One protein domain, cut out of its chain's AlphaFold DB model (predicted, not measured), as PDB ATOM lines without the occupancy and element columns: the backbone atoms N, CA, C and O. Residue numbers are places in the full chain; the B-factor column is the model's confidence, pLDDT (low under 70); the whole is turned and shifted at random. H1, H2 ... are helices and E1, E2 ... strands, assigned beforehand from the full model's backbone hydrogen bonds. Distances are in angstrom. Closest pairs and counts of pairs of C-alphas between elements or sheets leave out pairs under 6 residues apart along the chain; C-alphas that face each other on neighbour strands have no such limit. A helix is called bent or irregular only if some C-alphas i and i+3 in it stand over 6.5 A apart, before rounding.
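This is residues 8 to 156 and 282 to 298 of the 299 residues of an uncharacterized protein of Streptococcus infantis (UniProt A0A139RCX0). A sheet of four parallel strands forms the core, with helices H4 and H9 over one of its faces and H3 and H5 over the other. Outside these layers, H1 and H2 sit near H5 towards one end of the model, and H6 and H8 make a small group beyond the last residues of E3 and E4 towards the other. The 166 printed residues include nine named helices and four named strands, in the order H1 H2 H3 E1 H4 E2 H5 E3 H6 H7 H8 E4 H9; the sheet runs E2 E1 E3 E4, and the class is mixed, helices and strands. The whole is compact, with a radius of gyration of the C-alphas of 16.3 A and spans of 45 by 45 by 28 A.

H1, residues 8 to 14, and H2, residues 17 to 26, are close but not clearly touching, with the closest C-alphas those of Ile 11 and Lys 17, 5.7 A; neither is on the sheet. H3, residues 28 to 33, meets H2 only through their link. E1, residues 36 to 40, H4, residues 43 to 54, and E2, residues 68 to 72, form a strand-helix-strand unit, two parallel neighbour strands with a helix between, and its crossover is right-handed. Across E1 and E2, N 38 and O 69 are within hydrogen-bond range at 2.8 A. H4 is over E2 and E1 at a height over the sheet of 9.7 A; the closest C-alphas of H4 and E2 are those of Arg 46 and Tyr 70, 7.2 A. H3 is on the opposite face, and its closest C-alphas with E2 are those of Leu 31 and Ser 69, 5.7 A. E2, H5, residues 78 to 88, and E3, residues 92 to 95, form a split unit, with E1 between the two strands, and its crossover is right-handed. H5 is on the same face as H3, at a height of 8.4 A; it is only just irregular, with C-alphas 80 and 83 6.9 A apart. E1 and E3 have N 39 and O 93 at 2.8 A. E3 and E4, residues 146 to 149, with H6, residues 107 to 111, H7, residues 118 to 121, and H8, residues 131 to 137, between them, form another strand-helix-strand unit; N 94 and O 147 are 2.9 A apart. H6 touches H8, with C-alphas 111 and 132 closest at 4.2 A. H7 only grazes the sheet with residues 119 to 120. H9, residues 282 to 296, is on the same face as H4, at a height of 9.0 A, and runs along the strands, at 6 degrees to E3 on the local plane; the closest C-alphas of the two are those of Cys 93 and Gly 287, 6.5 A. Every O i to N i+4 pair is within hydrogen-bond range in H1, H2, H3, H4, H6 and H8, against 4 of 7 in H5 and 10 of 11 in H9; H7 is too short for such a pair.

H1 begins at C-alpha 8, (-38.263, -5.637, 3.474). From first to last C-alpha, H2 measures 14.3 A, E1 13.5 A, H4 16.3 A, E2 12.8 A and H5 15.4 A. E4 ends at C-alpha 149, (-31.330, -30.784, 19.949). H9 measures 21.4 A and ends at C-alpha 296, (-28.404, -15.136, 31.559).

The C-alphas of His 8 and Asn 106 are the two farthest apart, 48.9 A. Residues 157 to 281 are not printed, and C-alphas 156 and 282 are 10.0 A apart across this cut. The links H4 to E2 and E3 to H6 are long. The mean pLDDT of the printed part is 87.5; residues 15, 27, 74 to 75, 125 to 128 and 297 to 298 are under 70.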
ATOM      1  N   HIS A   8     -37.991  -5.653   4.904       86.81
ATOM      2  CA  HIS A   8     -38.263  -5.637   3.474       86.81
ATOM      3  C   HIS A   8     -36.988  -5.993   2.709       86.81
ATOM      4  O   HIS A   8     -36.995  -6.908   1.881       86.81
ATOM      5  N   GLN A   9     -35.871  -5.347   3.057       89.81
ATOM      6  CA  GLN A   9     -34.576  -5.651   2.456       89.81
ATOM      7  C   GLN A   9     -34.133  -7.093   2.745       89.81
ATOM      8  O   GLN A   9     -33.619  -7.772   1.854       89.81
ATOM      9  N   PHE A  10     -34.376  -7.597   3.960       89.69
ATOM     10  CA  PHE A  10     -34.124  -8.998   4.306       89.69
ATOM     11  C   PHE A  10     -34.879  -9.967   3.381       89.69
ATOM     12  O   PHE A  10     -34.263 -10.892   2.848       89.69
ATOM     13  N   ILE A  11     -36.182  -9.748   3.156       87.19
ATOM     14  CA  ILE A  11     -37.002 -10.594   2.272       87.19
ATOM     15  C   ILE A  11     -36.435 -10.597   0.850       87.19
ATOM     16  O   ILE A  11     -36.291 -11.662   0.249       87.19
ATOM     17  N   VAL A  12     -36.100  -9.415   0.317       86.88
ATOM     18  CA  VAL A  12     -35.534  -9.266  -1.034       86.88
ATOM     19  C   VAL A  12     -34.234 -10.062  -1.179       86.88
ATOM     20  O   VAL A  12     -34.019 -10.700  -2.207       86.88
ATOM     21  N   ASN A  13     -33.405 -10.096  -0.134       88.00
ATOM     22  CA  ASN A  13     -32.096 -10.747  -0.167       88.00
ATOM     23  C   ASN A  13     -32.133 -12.275   0.054       88.00
ATOM     24  O   ASN A  13     -31.178 -12.949  -0.323       88.00
ATOM     25  N   ASN A  14     -33.189 -12.834   0.662       83.69
ATOM     26  CA  ASN A  14     -33.234 -14.251   1.079       83.69
ATOM     27  C   ASN A  14     -34.145 -15.152   0.219       83.69
ATOM     28  O   ASN A  14     -34.317 -16.329   0.531       83.69
ATOM     29  N   GLY A  15     -34.710 -14.640  -0.880       69.44
ATOM     30  CA  GLY A  15     -35.246 -15.438  -1.998       69.44
ATOM     31  C   GLY A  15     -36.575 -16.182  -1.782       69.44
ATOM     32  O   GLY A  15     -37.321 -16.346  -2.745       69.44
ATOM     33  N   ASP A  16     -36.940 -16.577  -0.557       80.00
ATOM     34  CA  ASP A  16     -38.213 -17.264  -0.260       80.00
ATOM     35  C   ASP A  16     -39.296 -16.281   0.217       80.00
ATOM     36  O   ASP A  16     -39.815 -16.343   1.336       80.00
ATOM     37  N   LYS A  17     -39.617 -15.310  -0.647       81.62
ATOM     38  CA  LYS A  17     -40.547 -14.216  -0.331       81.62
ATOM     39  C   LYS A  17     -41.902 -14.723   0.163       81.62
ATOM     40  O   LYS A  17     -42.410 -14.226   1.162       81.62
ATOM     41  N   LYS A  18     -42.464 -15.744  -0.491       83.94
ATOM     42  CA  LYS A  18     -43.774 -16.299  -0.124       83.94
ATOM     43  C   LYS A  18     -43.743 -16.952   1.259       83.94
ATOM     44  O   LYS A  18     -44.692 -16.765   2.022       83.94
ATOM     45  N   PHE A  19     -42.681 -17.692   1.588       83.12
ATOM     46  CA  PHE A  19     -42.509 -18.250   2.926       83.12
ATOM     47  C   PHE A  19     -42.405 -17.143   3.969       83.12
ATOM     48  O   PHE A  19     -43.206 -17.142   4.894       83.12
ATOM     49  N   TYR A  20     -41.488 -16.181   3.801       83.31
ATOM     50  CA  TYR A  20     -41.280 -15.127   4.797       83.31
ATOM     51  C   TYR A  20     -42.500 -14.223   4.964       83.31
ATOM     52  O   TYR A  20     -42.849 -13.905   6.091       83.31
ATOM     53  N   GLU A  21     -43.215 -13.869   3.895       82.38
ATOM     54  CA  GLU A  21     -44.457 -13.092   4.002       82.38
ATOM     55  C   GLU A  21     -45.580 -13.867   4.698       82.38
ATOM     56  O   GLU A  21     -46.345 -13.289   5.468       82.38
ATOM     57  N   THR A  22     -45.702 -15.172   4.438       81.12
ATOM     58  CA  THR A  22     -46.700 -16.018   5.112       81.12
ATOM     59  C   THR A  22     -46.333 -16.201   6.577       81.12
ATOM     60  O   THR A  22     -47.160 -15.998   7.460       81.12
ATOM     61  N   PHE A  23     -45.069 -16.521   6.838       76.56
ATOM     62  CA  PHE A  23     -44.518 -16.667   8.172       76.56
ATOM     63  C   PHE A  23     -44.687 -15.380   8.984       76.56
ATOM     64  O   PHE A  23     -45.156 -15.420  10.124       76.56
ATOM     65  N   PHE A  24     -44.396 -14.231   8.363       76.62
ATOM     66  CA  PHE A  24     -44.526 -12.943   9.017       76.62
ATOM     67  C   PHE A  24     -45.973 -12.587   9.377       76.62
ATOM     68  O   PHE A  24     -46.222 -11.815  10.297       76.62
ATOM     69  N   LYS A  25     -46.958 -13.157   8.685       78.50
ATOM     70  CA  LYS A  25     -48.367 -12.964   9.042       78.50
ATOM     71  C   LYS A  25     -48.815 -13.847  10.203       78.50
ATOM     72  O   LYS A  25     -49.733 -13.454  10.909       78.50
ATOM     73  N   LEU A  26     -48.208 -15.023  10.375       74.94
ATOM     74  CA  LEU A  26     -48.665 -16.016  11.349       74.94
ATOM     75  C   LEU A  26     -48.079 -15.782  12.745       74.94
ATOM     76  O   LEU A  26     -48.844 -15.655  13.689       74.94
ATOM     77  N   ASN A  27     -46.748 -15.683  12.869       69.19
ATOM     78  CA  ASN A  27     -46.062 -15.740  14.175       69.19
ATOM     79  C   ASN A  27     -45.021 -14.623  14.378       69.19
ATOM     80  O   ASN A  27     -44.147 -14.716  15.237       69.19
ATOM     81  N   PHE A  28     -45.047 -13.573  13.557       74.88
ATOM     82  CA  PHE A  28     -43.986 -12.562  13.559       74.88
ATOM     83  C   PHE A  28     -43.890 -11.764  14.843       74.88
ATOM     84  O   PHE A  28     -42.786 -11.591  15.349       74.88
ATOM     85  N   ALA A  29     -45.028 -11.282  15.347       75.44
ATOM     86  CA  ALA A  29     -45.063 -10.472  16.557       75.44
ATOM     87  C   ALA A  29     -44.470 -11.258  17.735       75.44
ATOM     88  O   ALA A  29     -43.551 -10.774  18.391       75.44
ATOM     89  N   ASP A  30     -44.907 -12.504  17.920       83.00
ATOM     90  CA  ASP A  30     -44.397 -13.366  18.986       83.00
ATOM     91  C   ASP A  30     -42.895 -13.616  18.840       83.00
ATOM     92  O   ASP A  30     -42.165 -13.599  19.829       83.00
ATOM     93  N   LEU A  31     -42.408 -13.809  17.608       85.81
ATOM     94  CA  LEU A  31     -40.986 -14.006  17.361       85.81
ATOM     95  C   LEU A  31     -40.182 -12.744  17.714       85.81
ATOM     96  O   LEU A  31     -39.302 -12.813  18.564       85.81
ATOM     97  N   ILE A  32     -40.472 -11.587  17.113       84.75
ATOM     98  CA  ILE A  32     -39.612 -10.393  17.239       84.75
ATOM     99  C   ILE A  32     -39.556  -9.799  18.645       84.75
ATOM    100  O   ILE A  32     -38.581  -9.123  18.969       84.75
ATOM    101  N   PHE A  33     -40.594 -10.012  19.457       86.25
ATOM    102  CA  PHE A  33     -40.636  -9.509  20.828       86.25
ATOM    103  C   PHE A  33     -40.072 -10.504  21.844       86.25
ATOM    104  O   PHE A  33     -39.905 -10.140  23.006       86.25
ATOM    105  N   SER A  34     -39.772 -11.741  21.433       92.00
ATOM    106  CA  SER A  34     -39.238 -12.766  22.329       92.00
ATOM    107  C   SER A  34     -37.773 -12.561  22.685       92.00
ATOM    108  O   SER A  34     -36.933 -12.239  21.846       92.00
ATOM    109  N   ASP A  35     -37.460 -12.817  23.954       92.25
ATOM    110  CA  ASP A  35     -36.083 -12.891  24.442       92.25
ATOM    111  C   ASP A  35     -35.395 -14.172  23.934       92.25
ATOM    112  O   ASP A  35     -34.170 -14.233  23.796       92.25
ATOM    113  N   ALA A  36     -36.187 -15.217  23.672       93.81
ATOM    114  CA  ALA A  36     -35.734 -16.488  23.135       93.81
ATOM    115  C   ALA A  36     -36.845 -17.254  22.415       93.81
ATOM    116  O   ALA A  36     -38.030 -17.105  22.710       93.81
ATOM    117  N   VAL A  37     -36.433 -18.149  21.520       93.88
ATOM    118  CA  VAL A  37     -37.342 -18.962  20.706       93.88
ATOM    119  C   VAL A  37     -37.126 -20.443  20.984       93.88
ATOM    120  O   VAL A  37     -35.987 -20.913  21.015       93.88
ATOM    121  N   ILE A  38     -38.211 -21.192  21.148       95.06
ATOM    122  CA  ILE A  38     -38.206 -22.655  21.188       95.06
ATOM    123  C   ILE A  38     -38.970 -23.168  19.970       95.06
ATOM    124  O   ILE A  38     -40.174 -22.951  19.846       95.06
ATOM    125  N   PHE A  39     -38.265 -23.858  19.078       94.12
ATOM    126  CA  PHE A  39     -38.852 -24.567  17.945       94.12
ATOM    127  C   PHE A  39     -39.132 -26.024  18.293       94.12
ATOM    128  O   PHE A  39     -38.324 -26.665  18.968       94.12
ATOM    129  N   TYR A  40     -40.254 -26.541  17.799       93.44
ATOM    130  CA  TYR A  40     -40.699 -27.916  18.035       93.44
ATOM    131  C   TYR A  40     -41.569 -28.457  16.896       93.44
ATOM    132  O   TYR A  40     -41.931 -27.723  15.969       93.44
ATOM    133  N   GLU A  41     -41.896 -29.750  16.953       90.19
ATOM    134  CA  GLU A  41     -42.610 -30.444  15.877       90.19
ATOM    135  C   GLU A  41     -44.132 -30.476  16.059       90.19
ATOM    136  O   GLU A  41     -44.858 -30.113  15.127       90.19
ATOM    137  N   GLY A  42     -44.623 -30.860  17.242       90.00
ATOM    138  CA  GLY A  42     -46.042 -31.086  17.513       90.00
ATOM    139  C   GLY A  42     -46.554 -30.499  18.832       90.00
ATOM    140  O   GLY A  42     -45.822 -29.936  19.646       90.00
ATOM    141  N   ASP A  43     -47.864 -30.633  19.051       89.12
ATOM    142  CA  ASP A  43     -48.524 -30.143  20.268       89.12
ATOM    143  C   ASP A  43     -48.041 -30.851  21.540       89.12
ATOM    144  O   ASP A  43     -48.010 -30.245  22.612       89.12
ATOM    145  N   ALA A  44     -47.625 -32.116  21.425       91.56
ATOM    146  CA  ALA A  44     -47.093 -32.888  22.543       91.56
ATOM    147  C   ALA A  44     -45.834 -32.222  23.124       91.56
ATOM    148  O   ALA A  44     -45.742 -32.034  24.338       91.56
ATOM    149  N   GLU A  45     -44.900 -31.799  22.268       93.88
ATOM    150  CA  GLU A  45     -43.714 -31.046  22.668       93.88
ATOM    151  C   GLU A  45     -44.089 -29.713  23.321       93.88
ATOM    152  O   GLU A  45     -43.563 -29.387  24.386       93.88
ATOM    153  N   ARG A  46     -45.024 -28.960  22.721       93.12
ATOM    154  CA  ARG A  46     -45.477 -27.662  23.247       93.12
ATOM    155  C   ARG A  46     -45.984 -27.788  24.680       93.12
ATOM    156  O   ARG A  46     -45.492 -27.093  25.569       93.12
ATOM    157  N   MET A  47     -46.923 -28.709  24.908       91.94
ATOM    158  CA  MET A  47     -47.490 -28.977  26.233       91.94
ATOM    159  C   MET A  47     -46.404 -29.373  27.239       91.94
ATOM    160  O   MET A  47     -46.412 -28.925  28.388       91.94
ATOM    161  N   TYR A  48     -45.449 -30.192  26.798       94.75
ATOM    162  CA  TYR A  48     -44.365 -30.670  27.642       94.75
ATOM    163  C   TYR A  48     -43.399 -29.546  28.045       94.75
ATOM    164  O   TYR A  48     -43.067 -29.417  29.225       94.75
ATOM    165  N   PHE A  49     -42.985 -28.690  27.104       95.25
ATOM    166  CA  PHE A  49     -42.116 -27.545  27.393       95.25
ATOM    167  C   PHE A  49     -42.790 -26.519  28.294       95.25
ATOM    168  O   PHE A  49     -42.183 -26.092  29.277       95.25
ATOM    169  N   GLU A  50     -44.040 -26.158  27.997       92.81
ATOM    170  CA  GLU A  50     -44.792 -25.208  28.816       92.81
ATOM    171  C   GLU A  50     -44.927 -25.715  30.257       92.81
ATOM    172  O   GLU A  50     -44.670 -24.953  31.191       92.81
ATOM    173  N   SER A  51     -45.239 -27.003  30.462       92.62
ATOM    174  CA  SER A  51     -45.309 -27.574  31.813       92.62
ATOM    175  C   SER A  51     -43.941 -27.586  32.513       92.62
ATOM    176  O   SER A  51     -43.811 -27.162  33.664       92.62
ATOM    177  N   LEU A  52     -42.876 -28.011  31.824       94.38
ATOM    178  CA  LEU A  52     -41.524 -28.072  32.393       94.38
ATOM    179  C   LEU A  52     -40.972 -26.707  32.801       94.38
ATOM    180  O   LEU A  52     -40.298 -26.599  33.829       94.38
ATOM    181  N   ILE A  53     -41.206 -25.682  31.986       94.25
ATOM    182  CA  ILE A  53     -40.701 -24.336  32.249       94.25
ATOM    183  C   ILE A  53     -41.543 -23.699  33.351       94.25
ATOM    184  O   ILE A  53     -40.979 -23.276  34.359       94.25
ATOM    185  N   ASN A  54     -42.873 -23.719  33.232       89.50
ATOM    186  CA  ASN A  54     -43.769 -22.969  34.116       89.50
ATOM    187  C   ASN A  54     -44.109 -23.679  35.438       89.50
ATOM    188  O   ASN A  54     -44.794 -23.104  36.287       89.50
ATOM    189  N   ARG A  55     -43.628 -24.910  35.663       85.94
ATOM    190  CA  ARG A  55     -43.816 -25.608  36.944       85.94
ATOM    191  C   ARG A  55     -43.230 -24.833  38.124       85.94
ATOM    192  O   ARG A  55     -42.178 -24.189  38.050       85.94
ATOM    193  N   LYS A  56     -43.848 -25.020  39.290       78.62
ATOM    194  CA  LYS A  56     -43.294 -24.548  40.562       78.62
ATOM    195  C   LYS A  56     -41.931 -25.207  40.820       78.62
ATOM    196  O   LYS A  56     -41.771 -26.410  40.612       78.62
ATOM    197  N   HIS A  57     -40.962 -24.420  41.293       81.00
ATOM    198  CA  HIS A  57     -39.578 -24.859  41.529       81.00
ATOM    199  C   HIS A  57     -38.872 -25.403  40.275       81.00
ATOM    200  O   HIS A  57     -38.025 -26.290  40.369       81.00
ATOM    201  N   SER A  58     -39.221 -24.884  39.093       85.81
ATOM    202  CA  SER A  58     -38.480 -25.184  37.870       85.81
ATOM    203  C   SER A  58     -37.006 -24.808  38.018       85.81
ATOM    204  O   SER A  58     -36.671 -23.718  38.487       85.81
ATOM    205  N   LYS A  59     -36.117 -25.697  37.569       91.06
ATOM    206  CA  LYS A  59     -34.682 -25.398  37.455       91.06
ATOM    207  C   LYS A  59     -34.372 -24.417  36.320       91.06
ATOM    208  O   LYS A  59     -33.270 -23.884  36.260       91.06
ATOM    209  N   TYR A  60     -35.344 -24.153  35.446       93.06
ATOM    210  CA  TYR A  60     -35.234 -23.220  34.327       93.06
ATOM    211  C   TYR A  60     -35.663 -21.799  34.731       93.06
ATOM    212  O   TYR A  60     -36.452 -21.149  34.050       93.06
ATOM    213  N   ILE A  61     -35.175 -21.321  35.879       90.00
ATOM    214  CA  ILE A  61     -35.629 -20.064  36.497       90.00
ATOM    215  C   ILE A  61     -35.367 -18.825  35.634       90.00
ATOM    216  O   ILE A  61     -36.051 -17.814  35.778       90.00
ATOM    217  N   ASN A  62     -34.377 -18.876  34.740       91.75
ATOM    218  CA  ASN A  62     -34.119 -17.756  33.847       91.75
ATOM    219  C   ASN A  62     -35.161 -17.717  32.744       91.75
ATOM    220  O   ASN A  62     -35.605 -16.622  32.425       91.75
ATOM    221  N   LEU A  63     -35.575 -18.881  32.227       92.56
ATOM    222  CA  LEU A  63     -36.600 -19.016  31.189       92.56
ATOM    223  C   LEU A  63     -37.970 -18.517  31.658       92.56
ATOM    224  O   LEU A  63     -38.630 -17.794  30.924       92.56
ATOM    225  N   THR A  64     -38.369 -18.816  32.897       88.81
ATOM    226  CA  THR A  64     -39.681 -18.400  33.443       88.81
ATOM    227  C   THR A  64     -39.865 -16.887  33.558       88.81
ATOM    228  O   THR A  64     -40.977 -16.416  33.780       88.81
ATOM    229  N   ARG A  65     -38.778 -16.117  33.449       88.62
ATOM    230  CA  ARG A  65     -38.764 -14.653  33.572       88.62
ATOM    231  C   ARG A  65     -38.648 -13.937  32.227       88.62
ATOM    232  O   ARG A  65     -38.481 -12.720  32.226       88.62
ATOM    233  N   GLN A  66     -38.664 -14.677  31.124       91.12
ATOM    234  CA  GLN A  66     -38.543 -14.133  29.776       91.12
ATOM    235  C   GLN A  66     -39.818 -14.365  28.982       91.12
ATOM    236  O   GLN A  66     -40.586 -15.285  29.267       91.12
ATOM    237  N   TYR A  67     -39.998 -13.573  27.933       91.88
ATOM    238  CA  TYR A  67     -40.995 -13.851  26.918       91.88
ATOM    239  C   TYR A  67     -40.416 -14.844  25.899       91.88
ATOM    240  O   TYR A  67     -39.552 -14.499  25.091       91.88
ATOM    241  N   ILE A  68     -40.858 -16.104  25.980       93.19
ATOM    242  CA  ILE A  68     -40.421 -17.191  25.094       93.19
ATOM    243  C   ILE A  68     -41.444 -17.375  23.980       93.19
ATOM    244  O   ILE A  68     -42.619 -17.626  24.252       93.19
ATOM    245  N   SER A  69     -40.985 -17.322  22.731       92.62
ATOM    246  CA  SER A  69     -41.808 -17.685  21.578       92.62
ATOM    247  C   SER A  69     -41.744 -19.192  21.329       92.62
ATOM    248  O   SER A  69     -40.668 -19.751  21.101       92.62
ATOM    249  N   TYR A  70     -42.901 -19.855  21.356       92.38
ATOM    250  CA  TYR A  70     -43.051 -21.285  21.083       92.38
ATOM    251  C   TYR A  70     -43.488 -21.488  19.625       92.38
ATOM    252  O   TYR A  70     -44.671 -21.427  19.302       92.38
ATOM    253  N   CYS A  71     -42.537 -21.793  18.742       90.06
ATOM    254  CA  CYS A  71     -42.771 -21.933  17.306       90.06
ATOM    255  C   CYS A  71     -42.899 -23.401  16.861       90.06
ATOM    256  O   CYS A  71     -41.904 -24.121  16.757       90.06
ATOM    257  N   GLN A  72     -44.109 -23.826  16.492       89.25
ATOM    258  CA  GLN A  72     -44.304 -25.108  15.814       89.25
ATOM    259  C   GLN A  72     -43.815 -25.016  14.363       89.25
ATOM    260  O   GLN A  72     -44.274 -24.169  13.595       89.25
ATOM    261  N   CYS A  73     -42.884 -25.881  13.966       76.69
ATOM    262  CA  CYS A  73     -42.285 -25.849  12.627       76.69
ATOM    263  C   CYS A  73     -42.181 -27.221  11.945       76.69
ATOM    264  O   CYS A  73     -41.514 -27.337  10.916       76.69
ATOM    265  N   GLY A  74     -42.855 -28.246  12.481       65.31
ATOM    266  CA  GLY A  74     -42.945 -29.575  11.867       65.31
ATOM    267  C   GLY A  74     -41.597 -30.265  11.621       65.31
ATOM    268  O   GLY A  74     -41.510 -31.057  10.691       65.31
ATOM    269  N   GLY A  75     -40.550 -29.916  12.384       62.25
ATOM    270  CA  GLY A  75     -39.189 -30.483  12.321       62.25
ATOM    271  C   GLY A  75     -38.386 -30.085  11.076       62.25
ATOM    272  O   GLY A  75     -37.294 -29.519  11.157       62.25
ATOM    273  N   ASP A  76     -38.978 -30.275   9.903       70.06
ATOM    274  CA  ASP A  76     -38.370 -30.113   8.583       70.06
ATOM    275  C   ASP A  76     -38.290 -28.672   8.073       70.06
ATOM    276  O   ASP A  76     -37.757 -28.405   6.995       70.06
ATOM    277  N   HIS A  77     -38.828 -27.696   8.798       81.69
ATOM    278  CA  HIS A  77     -38.858 -26.313   8.310       81.69
ATOM    279  C   HIS A  77     -38.177 -25.307   9.231       81.69
ATOM    280  O   HIS A  77     -38.050 -24.147   8.840       81.69
ATOM    281  N   ALA A  78     -37.657 -25.727  10.391       87.19
ATOM    282  CA  ALA A  78     -36.955 -24.839  11.322       87.19
ATOM    283  C   ALA A  78     -35.759 -24.123  10.666       87.19
ATOM    284  O   ALA A  78     -35.579 -22.923  10.862       87.19
ATOM    285  N   HIS A  79     -34.982 -24.810   9.822       87.88
ATOM    286  CA  HIS A  79     -33.819 -24.203   9.158       87.88
ATOM    287  C   HIS A  79     -34.156 -22.973   8.296       87.88
ATOM    288  O   HIS A  79     -33.319 -22.082   8.144       87.88
ATOM    289  N   LYS A  80     -35.390 -22.862   7.781       86.62
ATOM    290  CA  LYS A  80     -35.843 -21.696   7.002       86.62
ATOM    291  C   LYS A  80     -35.912 -20.410   7.832       86.62
ATOM    292  O   LYS A  80     -35.868 -19.308   7.284       86.62
ATOM    293  N   TYR A  81     -35.985 -20.541   9.154       87.94
ATOM    294  CA  TYR A  81     -36.010 -19.426  10.094       87.94
ATOM    295  C   TYR A  81     -34.607 -18.925  10.425       87.94
ATOM    296  O   TYR A  81     -34.453 -17.784  10.853       87.94
ATOM    297  N   PHE A  82     -33.569 -19.742  10.220       89.94
ATOM    298  CA  PHE A  82     -32.214 -19.409  10.659       89.94
ATOM    299  C   PHE A  82     -31.674 -18.112  10.047       89.94
ATOM    300  O   PHE A  82     -31.076 -17.345  10.802       89.94
ATOM    301  N   PRO A  83     -31.897 -17.791   8.753       90.25
ATOM    302  CA  PRO A  83     -31.472 -16.504   8.204       90.25
ATOM    303  C   PRO A  83     -32.063 -15.314   8.970       90.25
ATOM    304  O   PRO A  83     -31.331 -14.401   9.342       90.25
ATOM    305  N   LEU A  84     -33.359 -15.364   9.289       88.62
ATOM    306  CA  LEU A  84     -34.043 -14.312  10.038       88.62
ATOM    307  C   LEU A  84     -33.547 -14.229  11.485       88.62
ATOM    308  O   LEU A  84     -33.230 -13.148  11.966       88.62
ATOM    309  N   LEU A  85     -33.462 -15.367  12.176       90.56
ATOM    310  CA  LEU A  85     -33.004 -15.420  13.566       90.56
ATOM    311  C   LEU A  85     -31.572 -14.887  13.702       90.56
ATOM    312  O   LEU A  85     -31.273 -14.157  14.644       90.56
ATOM    313  N   ASN A  86     -30.698 -15.198  12.741       91.62
ATOM    314  CA  ASN A  86     -29.340 -14.657  12.687       91.62
ATOM    315  C   ASN A  86     -29.334 -13.148  12.411       91.62
ATOM    316  O   ASN A  86     -28.566 -12.408  13.035       91.62
ATOM    317  N   GLU A  87     -30.201 -12.674  11.513       90.44
ATOM    318  CA  GLU A  87     -30.346 -11.248  11.213       90.44
ATOM    319  C   GLU A  87     -30.797 -10.465  12.457       90.44
ATOM    320  O   GLU A  87     -30.186  -9.459  12.827       90.44
ATOM    321  N   LEU A  88     -31.777 -11.000  13.183       89.19
ATOM    322  CA  LEU A  88     -32.292 -10.443  14.434       89.19
ATOM    323  C   LEU A  88     -31.392 -10.731  15.654       89.19
ATOM    324  O   LEU A  88     -31.623 -10.179  16.725       89.19
ATOM    325  N   ARG A  89     -30.341 -11.552  15.499       90.75
ATOM    326  CA  ARG A  89     -29.443 -12.026  16.575       90.75
ATOM    327  C   ARG A  89     -30.179 -12.698  17.739       90.75
ATOM    328  O   ARG A  89     -29.752 -12.602  18.887       90.75
ATOM    329  N   MET A  90     -31.261 -13.397  17.430       91.50
ATOM    330  CA  MET A  90     -32.073 -14.094  18.416       91.50
ATOM    331  C   MET A  90     -31.379 -15.351  18.930       91.50
ATOM    332  O   MET A  90     -30.656 -16.023  18.191       91.50
ATOM    333  N   THR A  91     -31.649 -15.684  20.190       94.19
ATOM    334  CA  THR A  91     -31.267 -16.979  20.757       94.19
ATOM    335  C   THR A  91     -32.410 -17.966  20.549       94.19
ATOM    336  O   THR A  91     -33.535 -17.706  20.974       94.19
ATOM    337  N   ALA A  92     -32.136 -19.095  19.900       94.25
ATOM    338  CA  ALA A  92     -33.145 -20.092  19.581       94.25
ATOM    339  C   ALA A  92     -32.671 -21.516  19.880       94.25
ATOM    340  O   ALA A  92     -31.549 -21.907  19.556       94.25
ATOM    341  N   CYS A  93     -33.567 -22.300  20.467       94.88
ATOM    342  CA  CYS A  93     -33.409 -23.727  20.684       94.88
ATOM    343  C   CYS A  93     -34.347 -24.473  19.735       94.88
ATOM    344  O   CYS A  93     -35.537 -24.167  19.688       94.88
ATOM    345  N   VAL A  94     -33.829 -25.430  18.971       95.12
ATOM    346  CA  VAL A  94     -34.633 -26.242  18.052       95.12
ATOM    347  C   VAL A  94     -34.680 -27.671  18.551       95.12
ATOM    348  O   VAL A  94     -33.646 -28.331  18.587       95.12
ATOM    349  N   PHE A  95     -35.865 -28.160  18.898       95.44
ATOM    350  CA  PHE A  95     -36.096 -29.561  19.227       95.44
ATOM    351  C   PHE A  95     -36.734 -30.268  18.044       95.44
ATOM    352  O   PHE A  95     -37.723 -29.789  17.489       95.44
ATOM    353  N   THR A  96     -36.152 -31.393  17.648       93.75
ATOM    354  CA  THR A  96     -36.601 -32.124  16.466       93.75
ATOM    355  C   THR A  96     -36.292 -33.611  16.591       93.75
ATOM    356  O   THR A  96     -35.296 -34.000  17.211       93.75
ATOM    357  N   ASP A  97     -37.146 -34.438  16.010       93.25
ATOM    358  CA  ASP A  97     -37.001 -35.878  15.942       93.25
ATOM    359  C   ASP A  97     -35.850 -36.255  15.005       93.25
ATOM    360  O   ASP A  97     -35.595 -35.634  13.969       93.25
ATOM    361  N   ILE A  98     -35.103 -37.294  15.380       90.62
ATOM    362  CA  ILE A  98     -33.933 -37.709  14.597       90.62
ATOM    363  C   ILE A  98     -34.303 -38.361  13.258       90.62
ATOM    364  O   ILE A  98     -33.479 -38.415  12.343       90.62
ATOM    365  N   ASP A  99     -35.523 -38.880  13.132       87.75
ATOM    366  CA  ASP A  99     -36.098 -39.318  11.858       87.75
ATOM    367  C   ASP A  99     -35.236 -40.281  11.017       87.75
ATOM    368  O   ASP A  99     -35.167 -40.218   9.789       87.75
ATOM    369  N   TYR A 100     -34.590 -41.250  11.669       92.19
ATOM    370  CA  TYR A 100     -34.038 -42.406  10.955       92.19
ATOM    371  C   TYR A 100     -35.150 -43.397  10.564       92.19
ATOM    372  O   TYR A 100     -36.296 -43.260  10.988       92.19
ATOM    373  N   ASP A 101     -34.840 -44.425   9.774       90.38
ATOM    374  CA  ASP A 101     -35.812 -45.411   9.277       90.38
ATOM    375  C   ASP A 101     -36.637 -46.078  10.409       90.38
ATOM    376  O   ASP A 101     -36.094 -46.708  11.323       90.38
ATOM    377  N   LYS A 102     -37.973 -45.955  10.341       88.75
ATOM    378  CA  LYS A 102     -38.918 -46.434  11.371       88.75
ATOM    379  C   LYS A 102     -38.842 -47.941  11.621       88.75
ATOM    380  O   LYS A 102     -38.993 -48.386  12.764       88.75
ATOM    381  N   ASP A 103     -38.543 -48.714  10.579       87.19
ATOM    382  CA  ASP A 103     -38.479 -50.177  10.635       87.19
ATOM    383  C   ASP A 103     -37.114 -50.662  11.148       87.19
ATOM    384  O   ASP A 103     -36.860 -51.863  11.331       87.19
ATOM    385  N   ARG A 104     -36.201 -49.725  11.425       87.44
ATOM    386  CA  ARG A 104     -34.845 -50.047  11.822       87.44
ATOM    387  C   ARG A 104     -34.716 -50.355  13.301       87.44
ATOM    388  O   ARG A 104     -34.995 -49.539  14.169       87.44
ATOM    389  N   VAL A 105     -34.181 -51.548  13.559       83.94
ATOM    390  CA  VAL A 105     -33.926 -52.087  14.909       83.94
ATOM    391  C   VAL A 105     -32.466 -52.493  15.144       83.94
ATOM    392  O   VAL A 105     -32.111 -53.013  16.198       83.94
ATOM    393  N   ASN A 106     -31.603 -52.358  14.132       86.75
ATOM    394  CA  ASN A 106     -30.185 -52.696  14.245       86.75
ATOM    395  C   ASN A 106     -29.369 -51.413  14.402       86.75
ATOM    396  O   ASN A 106     -29.255 -50.659  13.443       86.75
ATOM    397  N   LEU A 107     -28.747 -51.223  15.566       85.88
ATOM    398  CA  LEU A 107     -28.007 -49.996  15.894       85.88
ATOM    399  C   LEU A 107     -26.911 -49.629  14.890       85.88
ATOM    400  O   LEU A 107     -26.763 -48.466  14.558       85.88
ATOM    401  N   PHE A 108     -26.176 -50.608  14.353       86.19
ATOM    402  CA  PHE A 108     -25.135 -50.331  13.355       86.19
ATOM    403  C   PHE A 108     -25.726 -49.834  12.035       86.19
ATOM    404  O   PHE A 108     -25.098 -49.083  11.297       86.19
ATOM    405  N   LYS A 109     -26.938 -50.285  11.712       88.00
ATOM    406  CA  LYS A 109     -27.674 -49.762  10.569       88.00
ATOM    407  C   LYS A 109     -28.283 -48.392  10.871       88.00
ATOM    408  O   LYS A 109     -28.413 -47.626   9.931       88.00
ATOM    409  N   ILE A 110     -28.700 -48.128  12.115       90.00
ATOM    410  CA  ILE A 110     -29.216 -46.812  12.532       90.00
ATOM    411  C   ILE A 110     -28.107 -45.788  12.381       90.00
ATOM    412  O   ILE A 110     -28.291 -44.826  11.665       90.00
ATOM    413  N   ASP A 111     -26.929 -46.062  12.937       90.25
ATOM    414  CA  ASP A 111     -25.744 -45.202  12.853       90.25
ATOM    415  C   ASP A 111     -25.424 -44.750  11.415       90.25
ATOM    416  O   ASP A 111     -25.068 -43.603  11.171       90.25
ATOM    417  N   LYS A 112     -25.631 -45.645  10.442       90.56
ATOM    418  CA  LYS A 112     -25.389 -45.393   9.017       90.56
ATOM    419  C   LYS A 112     -26.554 -44.760   8.261       90.56
ATOM    420  O   LYS A 112     -26.377 -44.435   7.087       90.56
ATOM    421  N   ASP A 113     -27.728 -44.642   8.869       90.75
ATOM    422  CA  ASP A 113     -28.871 -44.023   8.209       90.75
ATOM    423  C   ASP A 113     -28.700 -42.534   8.053       90.75
ATOM    424  O   ASP A 113     -28.069 -41.881   8.873       90.75
ATOM    425  N   LYS A 114     -29.338 -42.005   7.014       89.56
ATOM    426  CA  LYS A 114     -29.576 -40.576   6.888       89.56
ATOM    427  C   LYS A 114     -30.861 -40.236   7.629       89.56
ATOM    428  O   LYS A 114     -31.834 -40.981   7.528       89.56
ATOM    429  N   SER A 115     -30.846 -39.119   8.340       88.56
ATOM    430  CA  SER A 115     -32.078 -38.520   8.836       88.56
ATOM    431  C   SER A 115     -32.869 -37.970   7.650       88.56
ATOM    432  O   SER A 115     -32.277 -37.341   6.764       88.56
ATOM    433  N   SER A 116     -34.186 -38.192   7.607       87.81
ATOM    434  CA  SER A 116     -35.038 -37.457   6.663       87.81
ATOM    435  C   SER A 116     -35.222 -35.994   7.065       87.81
ATOM    436  O   SER A 116     -35.610 -35.200   6.214       87.81
ATOM    437  N   ASN A 117     -34.865 -35.631   8.302       88.44
ATOM    438  CA  ASN A 117     -35.033 -34.291   8.827       88.44
ATOM    439  C   ASN A 117     -34.058 -33.296   8.176       88.44
ATOM    440  O   ASN A 117     -32.840 -33.306   8.393       88.44
ATOM    441  N   THR A 118     -34.594 -32.411   7.349       87.62
ATOM    442  CA  THR A 118     -33.823 -31.418   6.590       87.62
ATOM    443  C   THR A 118     -33.153 -30.375   7.486       87.62
ATOM    444  O   THR A 118     -32.050 -29.922   7.168       87.62
ATOM    445  N   THR A 119     -33.747 -30.041   8.637       88.44
ATOM    446  CA  THR A 119     -33.142 -29.127   9.614       88.44
ATOM    447  C   THR A 119     -31.879 -29.733  10.226       88.44
ATOM    448  O   THR A 119     -30.845 -29.064  10.252       88.44
ATOM    449  N   LEU A 120     -31.901 -31.008  10.624       88.25
ATOM    450  CA  LEU A 120     -30.701 -31.718  11.088       88.25
ATOM    451  C   LEU A 120     -29.639 -31.821   9.990       88.25
ATOM    452  O   LEU A 120     -28.453 -31.609  10.242       88.25
ATOM    453  N   ASN A 121     -30.059 -32.086   8.754       86.31
ATOM    454  CA  ASN A 121     -29.143 -32.164   7.618       86.31
ATOM    455  C   ASN A 121     -28.459 -30.819   7.315       86.31
ATOM    456  O   ASN A 121     -27.311 -30.812   6.876       86.31
ATOM    457  N   SER A 122     -29.104 -29.685   7.617       83.56
ATOM    458  CA  SER A 122     -28.509 -28.350   7.441       83.56
ATOM    459  C   SER A 122     -27.301 -28.078   8.352       83.56
ATOM    460  O   SER A 122     -26.489 -27.203   8.050       83.56
ATOM    461  N   ILE A 123     -27.139 -28.844   9.442       76.12
ATOM    462  CA  ILE A 123     -25.998 -28.730  10.370       76.12
ATOM    463  C   ILE A 123     -24.684 -29.142   9.692       76.12
ATOM    464  O   ILE A 123     -23.623 -28.628  10.051       76.12
ATOM    465  N   PHE A 124     -24.751 -30.044   8.708       71.94
ATOM    466  CA  PHE A 124     -23.593 -30.621   8.027       71.94
ATOM    467  C   PHE A 124     -23.641 -30.314   6.520       71.94
ATOM    468  O   PHE A 124     -24.101 -31.149   5.739       71.94
ATOM    469  N   PRO A 125     -23.148 -29.136   6.090       60.41
ATOM    470  CA  PRO A 125     -23.121 -28.767   4.675       60.41
ATOM    471  C   PRO A 125     -22.251 -29.710   3.828       60.41
ATOM    472  O   PRO A 125     -22.558 -29.956   2.664       60.41
ATOM    473  N   ASP A 126     -21.203 -30.290   4.424       56.78
ATOM    474  CA  ASP A 126     -20.230 -31.137   3.737       56.78
ATOM    475  C   ASP A 126     -20.312 -32.609   4.186       56.78
ATOM    476  O   ASP A 126     -19.789 -33.000   5.225       56.78
ATOM    477  N   ARG A 127     -20.887 -33.441   3.304       55.22
ATOM    478  CA  ARG A 127     -20.834 -34.923   3.247       55.22
ATOM    479  C   ARG A 127     -21.605 -35.722   4.312       55.22
ATOM    480  O   ARG A 127     -21.323 -35.687   5.497       55.22
ATOM    481  N   ASN A 128     -22.471 -36.609   3.799       64.19
ATOM    482  CA  ASN A 128     -22.968 -37.842   4.433       64.19
ATOM    483  C   ASN A 128     -23.301 -37.731   5.935       64.19
ATOM    484  O   ASN A 128     -22.877 -38.573   6.727       64.19
ATOM    485  N   CYS A 129     -24.114 -36.729   6.287       74.62
ATOM    486  CA  CYS A 129     -24.785 -36.654   7.581       74.62
ATOM    487  C   CYS A 129     -25.581 -37.945   7.799       74.62
ATOM    488  O   CYS A 129     -26.604 -38.193   7.156       74.62
ATOM    489  N   ASN A 130     -25.044 -38.811   8.644       90.44
ATOM    490  CA  ASN A 130     -25.728 -39.988   9.131       90.44
ATOM    491  C   ASN A 130     -26.042 -39.823  10.619       90.44
ATOM    492  O   ASN A 130     -25.479 -38.969  11.306       90.44
ATOM    493  N   VAL A 131     -26.936 -40.651  11.132       92.12
ATOM    494  CA  VAL A 131     -27.353 -40.629  12.537       92.12
ATOM    495  C   VAL A 131     -26.158 -40.709  13.490       92.12
ATOM    496  O   VAL A 131     -26.132 -39.995  14.487       92.12
ATOM    497  N   GLY A 132     -25.137 -41.507  13.168       91.75
ATOM    498  CA  GLY A 132     -23.909 -41.594  13.958       91.75
ATOM    499  C   GLY A 132     -23.166 -40.262  14.063       91.75
ATOM    500  O   GLY A 132     -22.749 -39.856  15.149       91.75
ATOM    501  N   SER A 133     -23.043 -39.537  12.950       91.25
ATOM    502  CA  SER A 133     -22.458 -38.192  12.930       91.25
ATOM    503  C   SER A 133     -23.307 -37.167  13.683       91.25
ATOM    504  O   SER A 133     -22.738 -36.345  14.400       91.25
ATOM    505  N   ILE A 134     -24.641 -37.265  13.612       92.25
ATOM    506  CA  ILE A 134     -25.556 -36.432  14.408       92.25
ATOM    507  C   ILE A 134     -25.317 -36.699  15.897       92.25
ATOM    508  O   ILE A 134     -25.029 -35.768  16.642       92.25
ATOM    509  N   TYR A 135     -25.316 -37.964  16.331       92.81
ATOM    510  CA  TYR A 135     -25.025 -38.335  17.720       92.81
ATOM    511  C   TYR A 135     -23.673 -37.814  18.203       92.81
ATOM    512  O   TYR A 135     -23.545 -37.390  19.350       92.81
ATOM    513  N   HIS A 136     -22.650 -37.852  17.348       91.50
ATOM    514  CA  HIS A 136     -21.339 -37.322  17.697       91.50
ATOM    515  C   HIS A 136     -21.348 -35.795  17.831       91.50
ATOM    516  O   HIS A 136     -20.741 -35.266  18.761       91.50
ATOM    517  N   GLN A 137     -22.043 -35.085  16.941       91.12
ATOM    518  CA  GLN A 137     -22.152 -33.628  16.988       91.12
ATOM    519  C   GLN A 137     -22.952 -33.141  18.196       91.12
ATOM    520  O   GLN A 137     -22.576 -32.132  18.784       91.12
ATOM    521  N   GLN A 138     -23.981 -33.876  18.621       92.94
ATOM    522  CA  GLN A 138     -24.764 -33.536  19.816       92.94
ATOM    523  C   GLN A 138     -23.925 -33.545  21.110       92.94
ATOM    524  O   GLN A 138     -24.322 -32.922  22.089       92.94
ATOM    525  N   LYS A 139     -22.749 -34.195  21.101       91.50
ATOM    526  CA  LYS A 139     -21.795 -34.257  22.226       91.50
ATOM    527  C   LYS A 139     -20.758 -33.127  22.219       91.50
ATOM    528  O   LYS A 139     -19.921 -33.078  23.114       91.50
ATOM    529  N   GLN A 140     -20.758 -32.274  21.196       90.12
ATOM    530  CA  GLN A 140     -19.788 -31.189  21.043       90.12
ATOM    531  C   GLN A 140     -20.242 -29.914  21.761       90.12
ATOM    532  O   GLN A 140     -21.428 -29.714  22.024       90.12
ATOM    533  N   ASP A 141     -19.287 -29.020  22.022       88.75
ATOM    534  CA  ASP A 141     -19.562 -27.709  22.609       88.75
ATOM    535  C   ASP A 141     -20.510 -26.874  21.741       88.75
ATOM    536  O   ASP A 141     -20.325 -26.720  20.530       88.75
ATOM    537  N   ARG A 142     -21.482 -26.244  22.403       90.38
ATOM    538  CA  ARG A 142     -22.526 -25.423  21.780       90.38
ATOM    539  C   ARG A 142     -22.230 -23.945  21.986       90.38
ATOM    540  O   ARG A 142     -22.247 -23.450  23.113       90.38
ATOM    541  N   LYS A 143     -21.934 -23.231  20.900       87.81
ATOM    542  CA  LYS A 143     -21.473 -21.827  20.942       87.81
ATOM    543  C   LYS A 143     -22.348 -20.880  20.131       87.81
ATOM    544  O   LYS A 143     -22.258 -19.666  20.331       87.81
ATOM    545  N   LYS A 144     -23.188 -21.405  19.236       91.88
ATOM    546  CA  LYS A 144     -24.025 -20.586  18.358       91.88
ATOM    547  C   LYS A 144     -25.168 -19.953  19.155       91.88
ATOM    548  O   LYS A 144     -25.375 -20.252  20.331       91.88
ATOM    549  N   ASN A 145     -25.881 -19.028  18.519       92.69
ATOM    550  CA  ASN A 145     -27.130 -18.488  19.063       92.69
ATOM    551  C   ASN A 145     -28.330 -19.373  18.714       92.69
ATOM    552  O   ASN A 145     -29.352 -19.295  19.381       92.69
ATOM    553  N   ILE A 146     -28.187 -20.220  17.696       93.75
ATOM    554  CA  ILE A 146     -29.192 -21.187  17.269       93.75
ATOM    555  C   ILE A 146     -28.560 -22.565  17.393       93.75
ATOM    556  O   ILE A 146     -27.553 -22.840  16.734       93.75
ATOM    557  N   GLU A 147     -29.126 -23.411  18.245       94.88
ATOM    558  CA  GLU A 147     -28.646 -24.773  18.474       94.88
ATOM    559  C   GLU A 147     -29.800 -25.768  18.326       94.88
ATOM    560  O   GLU A 147     -30.941 -25.481  18.695       94.88
ATOM    561  N   ILE A 148     -29.494 -26.936  17.756       94.31
ATOM    562  CA  ILE A 148     -30.468 -27.996  17.478       94.31
ATOM    563  C   ILE A 148     -30.211 -29.181  18.409       94.31
ATOM    564  O   ILE A 148     -29.066 -29.614  18.583       94.31
ATOM    565  N   PHE A 149     -31.290 -29.704  18.978       95.44
ATOM    566  CA  PHE A 149     -31.330 -30.784  19.949       95.44
ATOM    567  C   PHE A 149     -32.249 -31.886  19.438       95.44
ATOM    568  O   PHE A 149     -33.387 -31.643  19.035       95.44
ATOM    569  N   THR A 150     -31.746 -33.111  19.462       95.31
ATOM    570  CA  THR A 150     -32.464 -34.296  18.991       95.31
ATOM    571  C   THR A 150     -32.082 -35.503  19.837       95.31
ATOM    572  O   THR A 150     -31.058 -35.478  20.525       95.31
ATOM    573  N   GLN A 151     -32.896 -36.556  19.807       95.00
ATOM    574  CA  GLN A 151     -32.659 -37.763  20.594       95.00
ATOM    575  C   GLN A 151     -31.332 -38.422  20.200       95.00
ATOM    576  O   GLN A 151     -30.987 -38.499  19.017       95.00
ATOM    577  N   THR A 152     -30.601 -38.963  21.180       93.81
ATOM    578  CA  THR A 152     -29.341 -39.682  20.923       93.81
ATOM    579  C   THR A 152     -29.322 -41.117  21.459       93.81
ATOM    580  O   THR A 152     -30.345 -41.694  21.841       93.81
ATOM    581  N   ASP A 153     -28.141 -41.742  21.478       90.69
ATOM    582  CA  ASP A 153     -27.943 -43.056  22.082       90.69
ATOM    583  C   ASP A 153     -28.247 -43.069  23.591       90.69
ATOM    584  O   ASP A 153     -28.683 -44.098  24.116       90.69
ATOM    585  N   ILE A 154     -28.100 -41.927  24.273       89.75
ATOM    586  CA  ILE A 154     -28.427 -41.783  25.702       89.75
ATOM    587  C   ILE A 154     -29.940 -41.727  25.953       89.75
ATOM    588  O   ILE A 154     -30.392 -42.111  27.029       89.75
ATOM    589  N   ASP A 155     -30.729 -41.344  24.944       94.69
ATOM    590  CA  ASP A 155     -32.198 -41.395  24.944       94.69
ATOM    591  C   ASP A 155     -32.718 -42.756  24.458       94.69
ATOM    592  O   ASP A 155     -33.866 -42.908  24.045       94.69
ATOM    593  N   GLY A 156     -31.856 -43.776  24.471       91.81
ATOM    594  CA  GLY A 156     -32.235 -45.136  24.119       91.81
ATOM    595  C   GLY A 156     -32.462 -45.323  22.626       91.81
ATOM    596  O   GLY A 156     -33.197 -46.237  22.248       91.81
ATOM    597  N   ASN A 282     -33.124 -36.598  27.848       96.06
ATOM    598  CA  ASN A 282     -31.844 -35.912  28.021       96.06
ATOM    599  C   ASN A 282     -31.673 -34.796  26.988       96.06
ATOM    600  O   ASN A 282     -31.286 -33.697  27.358       96.06
ATOM    601  N   TYR A 283     -32.045 -35.023  25.724       96.94
ATOM    602  CA  TYR A 283     -31.945 -33.979  24.693       96.94
ATOM    603  C   TYR A 283     -32.784 -32.726  25.016       96.94
ATOM    604  O   TYR A 283     -32.352 -31.608  24.738       96.94
ATOM    605  N   ILE A 284     -33.957 -32.897  25.647       97.56
ATOM    606  CA  ILE A 284     -34.790 -31.778  26.115       97.56
ATOM    607  C   ILE A 284     -34.132 -31.082  27.296       97.56
ATOM    608  O   ILE A 284     -34.039 -29.856  27.316       97.56
ATOM    609  N   GLU A 285     -33.676 -31.854  28.281       96.75
ATOM    610  CA  GLU A 285     -32.974 -31.325  29.446       96.75
ATOM    611  C   GLU A 285     -31.761 -30.483  29.039       96.75
ATOM    612  O   GLU A 285     -31.621 -29.347  29.489       96.75
ATOM    613  N   GLU A 286     -30.926 -31.015  28.147       96.31
ATOM    614  CA  GLU A 286     -29.754 -30.342  27.596       96.31
ATOM    615  C   GLU A 286     -30.133 -29.046  26.876       96.31
ATOM    616  O   GLU A 286     -29.528 -28.006  27.142       96.31
ATOM    617  N   GLY A 287     -31.149 -29.078  26.009       96.69
ATOM    618  CA  GLY A 287     -31.579 -27.899  25.257       96.69
ATOM    619  C   GLY A 287     -32.174 -26.801  26.129       96.69
ATOM    620  O   GLY A 287     -31.835 -25.627  25.965       96.69
ATOM    621  N   LEU A 288     -33.011 -27.163  27.102       96.75
ATOM    622  CA  LEU A 288     -33.591 -26.195  28.032       96.75
ATOM    623  C   LEU A 288     -32.537 -25.620  28.984       96.75
ATOM    624  O   LEU A 288     -32.559 -24.419  29.247       96.75
ATOM    625  N   LEU A 289     -31.586 -26.428  29.469       95.94
ATOM    626  CA  LEU A 289     -30.467 -25.930  30.278       95.94
ATOM    627  C   LEU A 289     -29.554 -25.008  29.469       95.94
ATOM    628  O   LEU A 289     -29.173 -23.944  29.959       95.94
ATOM    629  N   TRP A 290     -29.229 -25.385  28.230       96.38
ATOM    630  CA  TRP A 290     -28.449 -24.549  27.323       96.38
ATOM    631  C   TRP A 290     -29.120 -23.188  27.122       96.38
ATOM    632  O   TRP A 290     -28.482 -22.157  27.350       96.38
ATOM    633  N   LEU A 291     -30.415 -23.174  26.790       95.94
ATOM    634  CA  LEU A 291     -31.160 -21.938  26.571       95.94
ATOM    635  C   LEU A 291     -31.236 -21.097  27.854       95.94
ATOM    636  O   LEU A 291     -30.955 -19.898  27.833       95.94
ATOM    637  N   ASN A 292     -31.534 -21.739  28.988       95.12
ATOM    638  CA  ASN A 292     -31.614 -21.097  30.299       95.12
ATOM    639  C   ASN A 292     -30.307 -20.394  30.694       95.12
ATOM    640  O   ASN A 292     -30.351 -19.321  31.291       95.12
ATOM    641  N   ASN A 293     -29.157 -20.988  30.374       93.44
ATOM    642  CA  ASN A 293     -27.843 -20.429  30.697       93.44
ATOM    643  C   ASN A 293     -27.410 -19.351  29.690       93.44
ATOM    644  O   ASN A 293     -26.756 -18.370  30.056       93.44
ATOM    645  N   LYS A 294     -27.791 -19.514  28.418       91.94
ATOM    646  CA  LYS A 294     -27.472 -18.564  27.350       91.94
ATOM    647  C   LYS A 294     -28.146 -17.212  27.588       91.94
ATOM    648  O   LYS A 294     -27.463 -16.198  27.495       91.94
ATOM    649  N   ILE A 295     -29.424 -17.197  27.981       86.38
ATOM    650  CA  ILE A 295     -30.164 -15.943  28.212       86.38
ATOM    651  C   ILE A 295     -29.610 -15.145  29.406       86.38
ATOM    652  O   ILE A 295     -29.601 -13.913  29.377       86.38
ATOM    653  N   THR A 296     -29.086 -15.813  30.438       72.12
ATOM    654  CA  THR A 296     -28.404 -15.136  31.559       72.12
ATOM    655  C   THR A 296     -27.129 -14.430  31.118       72.12
ATOM    656  O   THR A 296     -26.787 -13.397  31.672       72.12
ATOM    657  N   SER A 297     -26.440 -14.973  30.113       59.28
ATOM    658  CA  SER A 297     -25.167 -14.434  29.620       59.28
ATOM    659  C   SER A 297     -25.339 -13.204  28.717       59.28
ATOM    660  O   SER A 297     -24.350 -12.588  28.329       59.28
ATOM    661  N   THR A 298     -26.576 -12.876  28.336       54.59
ATOM    662  CA  THR A 298     -26.917 -11.780  27.412       54.59
ATOM    663  C   THR A 298     -27.466 -10.519  28.091       54.59
ATOM    664  O   THR A 298     -27.811  -9.577  27.379       54.59
TER     665      THR A 298